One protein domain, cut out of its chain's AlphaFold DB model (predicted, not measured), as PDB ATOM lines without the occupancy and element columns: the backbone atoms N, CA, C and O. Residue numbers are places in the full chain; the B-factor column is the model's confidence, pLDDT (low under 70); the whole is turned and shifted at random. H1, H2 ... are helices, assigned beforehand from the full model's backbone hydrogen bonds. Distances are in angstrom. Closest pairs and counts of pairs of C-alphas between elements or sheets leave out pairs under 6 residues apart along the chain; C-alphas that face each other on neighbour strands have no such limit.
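AT A GLANCE: This is residues 15 to 86 of the 217 residues of an uncharacterized protein of Diploscapter pachys (UniProt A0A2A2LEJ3). A long arm, residues 15 to 46, holds H1, a link and most of H2, and stands free of a small head, residues 47 to 86, where the chain loops round through the short helices H3 and H4. The arm makes most of the length. The printed part has 72 residues with four named helices, H1 to H4 in chain order, and no named strand: all helix, extended, radius of gyration of the C-alphas 21.5 A, spans 61 by 28 by 24 A.

IN THESE COORDINATES: H1, residues 16 to 28, begins at C-alpha 16 (35.727, -22.579, -2.199) and is 18.9 A long. H2, residues 37 to 48, is 15.8 A long. H3 is residues 62 to 66; H4, residues 76 to 82, ends at C-alpha 82 (64.686, 25.331, -3.904).

HOW THE PARTS SIT: H1, H2, H3 and H4 are apart from one another. In H2, H3 and H4 every O i to N i+4 pair is within hydrogen-bond range; in H1, 8 of 9.

THE WHOLE: The C-alphas farthest apart, of Asp 17 and Thr 80, lie 62.1 A apart. The printed part has no cut. H2 to H3 is a long link. pLDDT is under 70 at residues 31 to 35, 42 to 50 and 66 to 68.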
ATOM      1  N   GLU A  15      34.366 -19.386  -5.578       74.19
ATOM      2  CA  GLU A  15      33.876 -20.615  -4.956       74.19
ATOM      3  C   GLU A  15      35.020 -21.314  -4.197       74.19
ATOM      4  O   GLU A  15      36.196 -21.225  -4.569       74.19
ATOM      5  N   GLU A  16      34.707 -21.988  -3.085       70.00
ATOM      6  CA  GLU A  16      35.727 -22.579  -2.199       70.00
ATOM      7  C   GLU A  16      36.628 -23.598  -2.926       70.00
ATOM      8  O   GLU A  16      37.807 -23.743  -2.590       70.00
ATOM      9  N   ASP A  17      36.096 -24.283  -3.938       76.81
ATOM     10  CA  ASP A  17      36.824 -25.233  -4.777       76.81
ATOM     11  C   ASP A  17      37.780 -24.541  -5.762       76.81
ATOM     12  O   ASP A  17      38.897 -25.026  -5.964       76.81
ATOM     13  N   GLU A  18      37.408 -23.380  -6.308       77.12
ATOM     14  CA  GLU A  18      38.308 -22.541  -7.107       77.12
ATOM     15  C   GLU A  18      39.447 -21.972  -6.257       77.12
ATOM     16  O   GLU A  18      40.603 -22.008  -6.682       77.12
ATOM     17  N   VAL A  19      39.160 -21.515  -5.034       74.50
ATOM     18  CA  VAL A  19      40.193 -21.033  -4.100       74.50
ATOM     19  C   VAL A  19      41.163 -22.155  -3.733       74.50
ATOM     20  O   VAL A  19      42.378 -21.947  -3.753       74.50
ATOM     21  N   ALA A  20      40.656 -23.355  -3.441       80.25
ATOM     22  CA  ALA A  20      41.495 -24.513  -3.136       80.25
ATOM     23  C   ALA A  20      42.369 -24.921  -4.334       80.25
ATOM     24  O   ALA A  20      43.543 -25.255  -4.163       80.25
ATOM     25  N   LYS A  21      41.821 -24.853  -5.551       84.44
ATOM     26  CA  LYS A  21      42.558 -25.139  -6.783       84.44
ATOM     27  C   LYS A  21      43.648 -24.098  -7.053       84.44
ATOM     28  O   LYS A  21      44.772 -24.479  -7.364       84.44
ATOM     29  N   LEU A  22      43.346 -22.811  -6.877       77.56
ATOM     30  CA  LEU A  22      44.316 -21.722  -7.010       77.56
ATOM     31  C   LEU A  22      45.437 -21.818  -5.965       77.56
ATOM     32  O   LEU A  22      46.586 -21.528  -6.288       77.56
ATOM     33  N   ASP A  23      45.137 -22.254  -4.736       79.94
ATOM     34  CA  ASP A  23      46.146 -22.476  -3.690       79.94
ATOM     35  C   ASP A  23      47.082 -23.650  -4.032       79.94
ATOM     36  O   ASP A  23      48.301 -23.548  -3.881       79.94
ATOM     37  N   GLU A  24      46.542 -24.752  -4.563       84.62
ATOM     38  CA  GLU A  24      47.349 -25.876  -5.059       84.62
ATOM     39  C   GLU A  24      48.198 -25.492  -6.280       84.62
ATOM     40  O   GLU A  24      49.377 -25.847  -6.341       84.62
ATOM     41  N   GLU A  25      47.655 -24.710  -7.217       83.31
ATOM     42  CA  GLU A  25      48.405 -24.175  -8.361       83.31
ATOM     43  C   GLU A  25      49.507 -23.196  -7.915       83.31
ATOM     44  O   GLU A  25      50.638 -23.273  -8.400       83.31
ATOM     45  N   ALA A  26      49.227 -22.327  -6.937       72.75
ATOM     46  CA  ALA A  26      50.196 -21.383  -6.383       72.75
ATOM     47  C   ALA A  26      51.375 -22.088  -5.691       72.75
ATOM     48  O   ALA A  26      52.515 -21.636  -5.817       72.75
ATOM     49  N   LYS A  27      51.141 -23.227  -5.021       78.56
ATOM     50  CA  LYS A  27      52.203 -24.055  -4.411       78.56
ATOM     51  C   LYS A  27      53.167 -24.659  -5.439       78.56
ATOM     52  O   LYS A  27      54.317 -24.924  -5.093       78.56
ATOM     53  N   GLN A  28      52.729 -24.871  -6.685       81.81
ATOM     54  CA  GLN A  28      53.573 -25.406  -7.764       81.81
ATOM     55  C   GLN A  28      54.495 -24.351  -8.385       81.81
ATOM     56  O   GLN A  28      55.462 -24.699  -9.065       81.81
ATOM     57  N   ILE A  29      54.221 -23.062  -8.162       72.19
ATOM     58  CA  ILE A  29      55.021 -21.965  -8.698       72.19
ATOM     59  C   ILE A  29      56.035 -21.555  -7.623       72.19
ATOM     60  O   ILE A  29      55.666 -20.883  -6.658       72.19
ATOM     61  N   PRO A  30      57.331 -21.903  -7.748       71.44
ATOM     62  CA  PRO A  30      58.328 -21.422  -6.807       71.44
ATOM     63  C   PRO A  30      58.428 -19.898  -6.934       71.44
ATOM     64  O   PRO A  30      58.999 -19.374  -7.895       71.44
ATOM     65  N   PHE A  31      57.868 -19.176  -5.960       58.31
ATOM     66  CA  PHE A  31      57.961 -17.722  -5.886       58.31
ATOM     67  C   PHE A  31      59.428 -17.321  -5.712       58.31
ATOM     68  O   PHE A  31      59.996 -17.329  -4.615       58.31
ATOM     69  N   LYS A  32      60.081 -16.982  -6.823       61.81
ATOM     70  CA  LYS A  32      61.448 -16.480  -6.809       61.81
ATOM     71  C   LYS A  32      61.397 -15.011  -6.411       61.81
ATOM     72  O   LYS A  32      61.199 -14.144  -7.256       61.81
ATOM     73  N   THR A  33      61.607 -14.734  -5.125       59.78
ATOM     74  CA  THR A  33      61.820 -13.361  -4.649       59.78
ATOM     75  C   THR A  33      63.136 -12.851  -5.235       59.78
ATOM     76  O   THR A  33      64.210 -13.036  -4.664       59.78
ATOM     77  N   VAL A  34      63.081 -12.249  -6.420       68.44
ATOM     78  CA  VAL A  34      64.229 -11.549  -6.993       68.44
ATOM     79  C   VAL A  34      64.215 -10.151  -6.403       68.44
ATOM     80  O   VAL A  34      63.522  -9.262  -6.892       68.44
ATOM     81  N   ILE A  35      64.977  -9.952  -5.327       67.12
ATOM     82  CA  ILE A  35      65.274  -8.599  -4.867       67.12
ATOM     83  C   ILE A  35      66.034  -7.921  -6.002       67.12
ATOM     84  O   ILE A  35      67.160  -8.297  -6.338       67.12
ATOM     85  N   VAL A  36      65.404  -6.924  -6.619       77.06
ATOM     86  CA  VAL A  36      66.060  -6.080  -7.614       77.06
ATOM     87  C   VAL A  36      66.997  -5.157  -6.846       77.06
ATOM     88  O   VAL A  36      66.649  -4.028  -6.509       77.06
ATOM     89  N   TRP A  37      68.190  -5.658  -6.522       77.69
ATOM     90  CA  TRP A  37      69.177  -4.947  -5.708       77.69
ATOM     91  C   TRP A  37      69.527  -3.574  -6.278       77.69
ATOM     92  O   TRP A  37      69.799  -2.666  -5.511       77.69
ATOM     93  N   LYS A  38      69.414  -3.370  -7.598       72.12
ATOM     94  CA  LYS A  38      69.513  -2.041  -8.221       72.12
ATOM     95  C   LYS A  38      68.482  -1.051  -7.661       72.12
ATOM     96  O   LYS A  38      68.838   0.080  -7.363       72.12
ATOM     97  N   ASN A  39      67.228  -1.466  -7.490       70.50
ATOM     98  CA  ASN A  39      66.164  -0.617  -6.954       70.50
ATOM     99  C   ASN A  39      66.349  -0.396  -5.450       70.50
ATOM    100  O   ASN A  39      66.153   0.717  -4.980       70.50
ATOM    101  N   VAL A  40      66.808  -1.415  -4.715       70.19
ATOM    102  CA  VAL A  40      67.157  -1.287  -3.288       70.19
ATOM    103  C   VAL A  40      68.345  -0.342  -3.092       70.19
ATOM    104  O   VAL A  40      68.313   0.501  -2.208       70.19
ATOM    105  N   LEU A  41      69.372  -0.427  -3.938       74.81
ATOM    106  CA  LEU A  41      70.547   0.444  -3.889       74.81
ATOM    107  C   LEU A  41      70.236   1.869  -4.361       74.81
ATOM    108  O   LEU A  41      70.753   2.803  -3.763       74.81
ATOM    109  N   MET A  42      69.374   2.062  -5.370       65.19
ATOM    110  CA  MET A  42      68.865   3.397  -5.729       65.19
ATOM    111  C   MET A  42      68.031   3.991  -4.595       65.19
ATOM    112  O   MET A  42      68.231   5.149  -4.244       65.19
ATOM    113  N   PHE A  43      67.153   3.192  -3.985       61.28
ATOM    114  CA  PHE A  43      66.363   3.607  -2.832       61.28
ATOM    115  C   PHE A  43      67.281   4.012  -1.673       61.28
ATOM    116  O   PHE A  43      67.209   5.144  -1.210       61.28
ATOM    117  N   ILE A  44      68.230   3.163  -1.272       67.25
ATOM    118  CA  ILE A  44      69.216   3.484  -0.231       67.25
ATOM    119  C   ILE A  44      70.055   4.716  -0.618       67.25
ATOM    120  O   ILE A  44      70.250   5.600   0.210       67.25
ATOM    121  N   GLY A  45      70.510   4.823  -1.868       66.31
ATOM    122  CA  GLY A  45      71.304   5.950  -2.362       66.31
ATOM    123  C   GLY A  45      70.567   7.289  -2.283       66.31
ATOM    124  O   GLY A  45      71.130   8.264  -1.784       66.31
ATOM    125  N   TRP A  46      69.294   7.326  -2.688       56.31
ATOM    126  CA  TRP A  46      68.440   8.510  -2.545       56.31
ATOM    127  C   TRP A  46      68.214   8.894  -1.078       56.31
ATOM    128  O   TRP A  46      68.206  10.079  -0.760       56.31
ATOM    129  N   HIS A  47      68.135   7.919  -0.168       64.06
ATOM    130  CA  HIS A  47      67.913   8.174   1.260       64.06
ATOM    131  C   HIS A  47      69.199   8.532   2.036       64.06
ATOM    132  O   HIS A  47      69.141   9.229   3.047       64.06
ATOM    133  N   ILE A  48      70.386   8.119   1.575       65.00
ATOM    134  CA  ILE A  48      71.673   8.530   2.176       65.00
ATOM    135  C   ILE A  48      71.964  10.014   1.890       65.00
ATOM    136  O   ILE A  48      72.498  10.726   2.753       65.00
ATOM    137  N   GLY A  49      71.574  10.486   0.700       64.56
ATOM    138  CA  GLY A  49      71.740  11.871   0.247       64.56
ATOM    139  C   GLY A  49      70.777  12.877   0.880       64.56
ATOM    140  O   GLY A  49      70.882  14.068   0.610       64.56
ATOM    141  N   ASP A  50      69.869  12.417   1.734       68.31
ATOM    142  CA  ASP A  50      68.823  13.228   2.337       68.31
ATOM    143  C   ASP A  50      69.423  14.398   3.146       68.31
ATOM    144  O   ASP A  50      70.369  14.231   3.923       68.31
ATOM    145  N   THR A  51      68.936  15.620   2.949       75.62
ATOM    146  CA  THR A  51      69.470  16.809   3.631       75.62
ATOM    147  C   THR A  51      68.356  17.596   4.297       75.62
ATOM    148  O   THR A  51      67.175  17.408   4.045       75.62
ATOM    149  N   ASN A  52      68.725  18.576   5.119       77.81
ATOM    150  CA  ASN A  52      67.772  19.527   5.697       77.81
ATOM    151  C   ASN A  52      67.072  20.437   4.661       77.81
ATOM    152  O   ASN A  52      66.262  21.288   5.051       77.81
ATOM    153  N   ALA A  53      67.409  20.298   3.377       76.81
ATOM    154  CA  ALA A  53      66.721  20.919   2.258       76.81
ATOM    155  C   ALA A  53      65.735  19.985   1.540       76.81
ATOM    156  O   ALA A  53      65.017  20.454   0.660       76.81
ATOM    157  N   ASP A  54      65.650  18.720   1.950       81.88
ATOM    158  CA  ASP A  54      64.574  17.822   1.551       81.88
ATOM    159  C   ASP A  54      63.290  18.180   2.342       81.88
ATOM    160  O   ASP A  54      63.322  18.248   3.582       81.88
ATOM    161  N   PRO A  55      62.157  18.451   1.660       78.88
ATOM    162  CA  PRO A  55      60.868  18.708   2.297       78.88
ATOM    163  C   PRO A  55      60.404  17.619   3.269       78.88
ATOM    164  O   PRO A  55      59.815  17.956   4.298       78.88
ATOM    165  N   HIS A  56      60.693  16.352   2.979       82.44
ATOM    166  CA  HIS A  56      60.250  15.184   3.744       82.44
ATOM    167  C   HIS A  56      61.442  14.358   4.246       82.44
ATOM    168  O   HIS A  56      61.429  13.130   4.218       82.44
ATOM    169  N   SER A  57      62.474  15.047   4.741       82.62
ATOM    170  CA  SER A  57      63.719  14.412   5.173       82.62
ATOM    171  C   SER A  57      63.520  13.299   6.214       82.62
ATOM    172  O   SER A  57      63.076  13.534   7.343       82.62
ATOM    173  N   THR A  58      63.954  12.092   5.869       80.06
ATOM    174  CA  THR A  58      64.009  10.894   6.720       80.06
ATOM    175  C   THR A  58      64.997  11.024   7.875       80.06
ATOM    176  O   THR A  58      64.811  10.394   8.920       80.06
ATOM    177  N   LYS A  59      65.977  11.937   7.773       81.44
ATOM    178  CA  LYS A  59      66.906  12.266   8.872       81.44
ATOM    179  C   LYS A  59      66.219  12.917  10.072       81.44
ATOM    180  O   LYS A  59      66.774  12.918  11.167       81.44
ATOM    181  N   ARG A  60      65.006  13.448   9.891       80.06
ATOM    182  CA  ARG A  60      64.183  14.027  10.969       80.06
ATOM    183  C   ARG A  60      63.285  12.998  11.656       80.06
ATOM    184  O   ARG A  60      62.449  13.362  12.481       80.06
ATOM    185  N   GLY A  61      63.487  11.719  11.344       82.00
ATOM    186  CA  GLY A  61      62.760  10.596  11.910       82.00
ATOM    187  C   GLY A  61      61.563  10.180  11.060       82.00
ATOM    188  O   GLY A  61      61.010  10.959  10.283       82.00
ATOM    189  N   PHE A  62      61.146   8.928  11.255       78.38
ATOM    190  CA  PHE A  62      60.061   8.285  10.511       78.38
ATOM    191  C   PHE A  62      58.767   9.112  10.504       78.38
ATOM    192  O   PHE A  62      58.178   9.337   9.450       78.38
ATOM    193  N   PHE A  63      58.352   9.630  11.666       73.12
ATOM    194  CA  PHE A  63      57.120  10.415  11.777       73.12
ATOM    195  C   PHE A  63      57.168  11.707  10.948       73.12
ATOM    196  O   PHE A  63      56.184  12.054  10.294       73.12
ATOM    197  N   PHE A  64      58.310  12.404  10.936       80.88
ATOM    198  CA  PHE A  64      58.476  13.637  10.170       80.88
ATOM    199  C   PHE A  64      58.371  13.382   8.665       80.88
ATOM    200  O   PHE A  64      57.607  14.070   7.993       80.88
ATOM    201  N   ALA A  65      59.099  12.383   8.161       79.25
ATOM    202  CA  ALA A  65      59.109  12.039   6.742       79.25
ATOM    203  C   ALA A  65      57.766  11.485   6.250       79.25
ATOM    204  O   ALA A  65      57.374  11.751   5.119       79.25
ATOM    205  N   HIS A  66      57.032  10.760   7.101       67.19
ATOM    206  CA  HIS A  66      55.741  10.192   6.723       67.19
ATOM    207  C   HIS A  66      54.623  11.244   6.671       67.19
ATOM    208  O   HIS A  66      53.924  11.339   5.668       67.19
ATOM    209  N   MET A  67      54.451  12.054   7.728       60.34
ATOM    210  CA  MET A  67      53.370  13.059   7.790       60.34
ATOM    211  C   MET A  67      53.729  14.348   8.541       60.34
ATOM    212  O   MET A  67      53.072  15.370   8.355       60.34
ATOM    213  N   GLY A  68      54.752  14.342   9.398       68.94
ATOM    214  CA  GLY A  68      55.071  15.491  10.248       68.94
ATOM    215  C   GLY A  68      55.503  16.740   9.473       68.94
ATOM    216  O   GLY A  68      55.281  17.850   9.952       68.94
ATOM    217  N   TRP A  69      56.046  16.589   8.261       76.25
ATOM    218  CA  TRP A  69      56.413  17.713   7.393       76.25
ATOM    219  C   TRP A  69      55.215  18.577   6.958       76.25
ATOM    220  O   TRP A  69      55.394  19.771   6.718       76.25
ATOM    221  N   LEU A  70      54.000  18.016   6.922       77.19
ATOM    222  CA  LEU A  70      52.761  18.758   6.636       77.19
ATOM    223  C   LEU A  70      52.326  19.651   7.806       77.19
ATOM    224  O   LEU A  70      51.595  20.620   7.613       77.19
ATOM    225  N   LEU A  71      52.767  19.326   9.023       78.25
ATOM    226  CA  LEU A  71      52.314  19.962  10.262       78.25
ATOM    227  C   LEU A  71      53.250  21.078  10.741       78.25
ATOM    228  O   LEU A  71      52.930  21.780  11.700       78.25
ATOM    229  N   VAL A  72      54.410  21.256  10.100       78.75
ATOM    230  CA  VAL A  72      55.416  22.239  10.513       78.75
ATOM    231  C   VAL A  72      55.821  23.171   9.379       78.75
ATOM    232  O   VAL A  72      55.728  22.857   8.195       78.75
ATOM    233  N   LYS A  73      56.330  24.354   9.738       81.75
ATOM    234  CA  LYS A  73      56.863  25.293   8.747       81.75
ATOM    235  C   LYS A  73      58.092  24.696   8.053       81.75
ATOM    236  O   LYS A  73      58.987  24.161   8.707       81.75
ATOM    237  N   LYS A  74      58.161  24.864   6.727       82.38
ATOM    238  CA  LYS A  74      59.313  24.457   5.906       82.38
ATOM    239  C   LYS A  74      60.609  25.057   6.459       82.38
ATOM    240  O   LYS A  74      60.683  26.259   6.726       82.38
ATOM    241  N   HIS A  75      61.637  24.223   6.580       83.12
ATOM    242  CA  HIS A  75      62.970  24.630   7.012       83.12
ATOM    243  C   HIS A  75      63.578  25.674   6.051       83.12
ATOM    244  O   HIS A  75      63.395  25.546   4.838       83.12
ATOM    245  N   PRO A  76      64.329  26.683   6.541       84.81
ATOM    246  CA  PRO A  76      64.886  27.737   5.689       84.81
ATOM    247  C   PRO A  76      65.744  27.208   4.535       84.81
ATOM    248  O   PRO A  76      65.689  27.757   3.437       84.81
ATOM    249  N   GLN A  77      66.470  26.103   4.750       81.50
ATOM    250  CA  GLN A  77      67.334  25.530   3.715       81.50
ATOM    251  C   GLN A  77      66.561  24.998   2.504       81.50
ATOM    252  O   GLN A  77      67.054  25.136   1.387       81.50
ATOM    253  N   ILE A  78      65.334  24.494   2.697       81.38
ATOM    254  CA  ILE A  78      64.450  24.075   1.595       81.38
ATOM    255  C   ILE A  78      64.175  25.273   0.679       81.38
ATOM    256  O   ILE A  78      64.224  25.151  -0.538       81.38
ATOM    257  N   LYS A  79      63.946  26.461   1.253       79.38
ATOM    258  CA  LYS A  79      63.694  27.680   0.470       79.38
ATOM    259  C   LYS A  79      64.948  28.150  -0.259       79.38
ATOM    260  O   LYS A  79      64.882  28.472  -1.437       79.38
ATOM    261  N   THR A  80      66.094  28.166   0.426       83.75
ATOM    262  CA  THR A  80      67.352  28.633  -0.179       83.75
ATOM    263  C   THR A  80      67.877  27.702  -1.261       83.75
ATOM    264  O   THR A  80      68.519  28.176  -2.188       83.75
ATOM    265  N   GLN A  81      67.659  26.390  -1.131       81.81
ATOM    266  CA  GLN A  81      68.092  25.418  -2.134       81.81
ATOM    267  C   GLN A  81      67.053  25.261  -3.240       81.81
ATOM    268  O   GLN A  81      67.436  25.230  -4.401       81.81
ATOM    269  N   GLY A  82      65.759  25.288  -2.911       78.00
ATOM    270  CA  GLY A  82      64.686  25.331  -3.904       78.00
ATOM    271  C   GLY A  82      64.798  26.539  -4.838       78.00
ATOM    272  O   GLY A  82      64.571  26.406  -6.029       78.00
ATOM    273  N   ALA A  83      65.240  27.695  -4.329       80.31
ATOM    274  CA  ALA A  83      65.498  28.881  -5.149       80.31
ATOM    275  C   ALA A  83      66.721  28.759  -6.080       80.31
ATOM    276  O   ALA A  83      66.886  29.590  -6.966       80.31
ATOM    277  N   LYS A  84      67.597  27.768  -5.862       84.81
ATOM    278  CA  LYS A  84      68.753  27.476  -6.727       84.81
ATOM    279  C   LYS A  84      68.446  26.418  -7.781       84.81
ATOM    280  O   LYS A  84      69.323  26.132  -8.590       84.81
ATOM    281  N   LEU A  85      67.266  25.796  -7.723       81.00
ATOM    282  CA  LEU A  85      66.850  24.851  -8.745       81.00
ATOM    283  C   LEU A  85      66.722  25.612 -10.057       81.00
ATOM    284  O   LEU A  85      66.064  26.650 -10.120       81.00
ATOM    285  N   ASP A  86      67.396  25.098 -11.074       85.94
ATOM    286  CA  ASP A  86      67.167  25.548 -12.431       85.94
ATOM    287  C   ASP A  86      65.784  25.051 -12.859       85.94
ATOM    288  O   ASP A  86      65.490  23.864 -12.737       85.94
TER     289      ASP A  86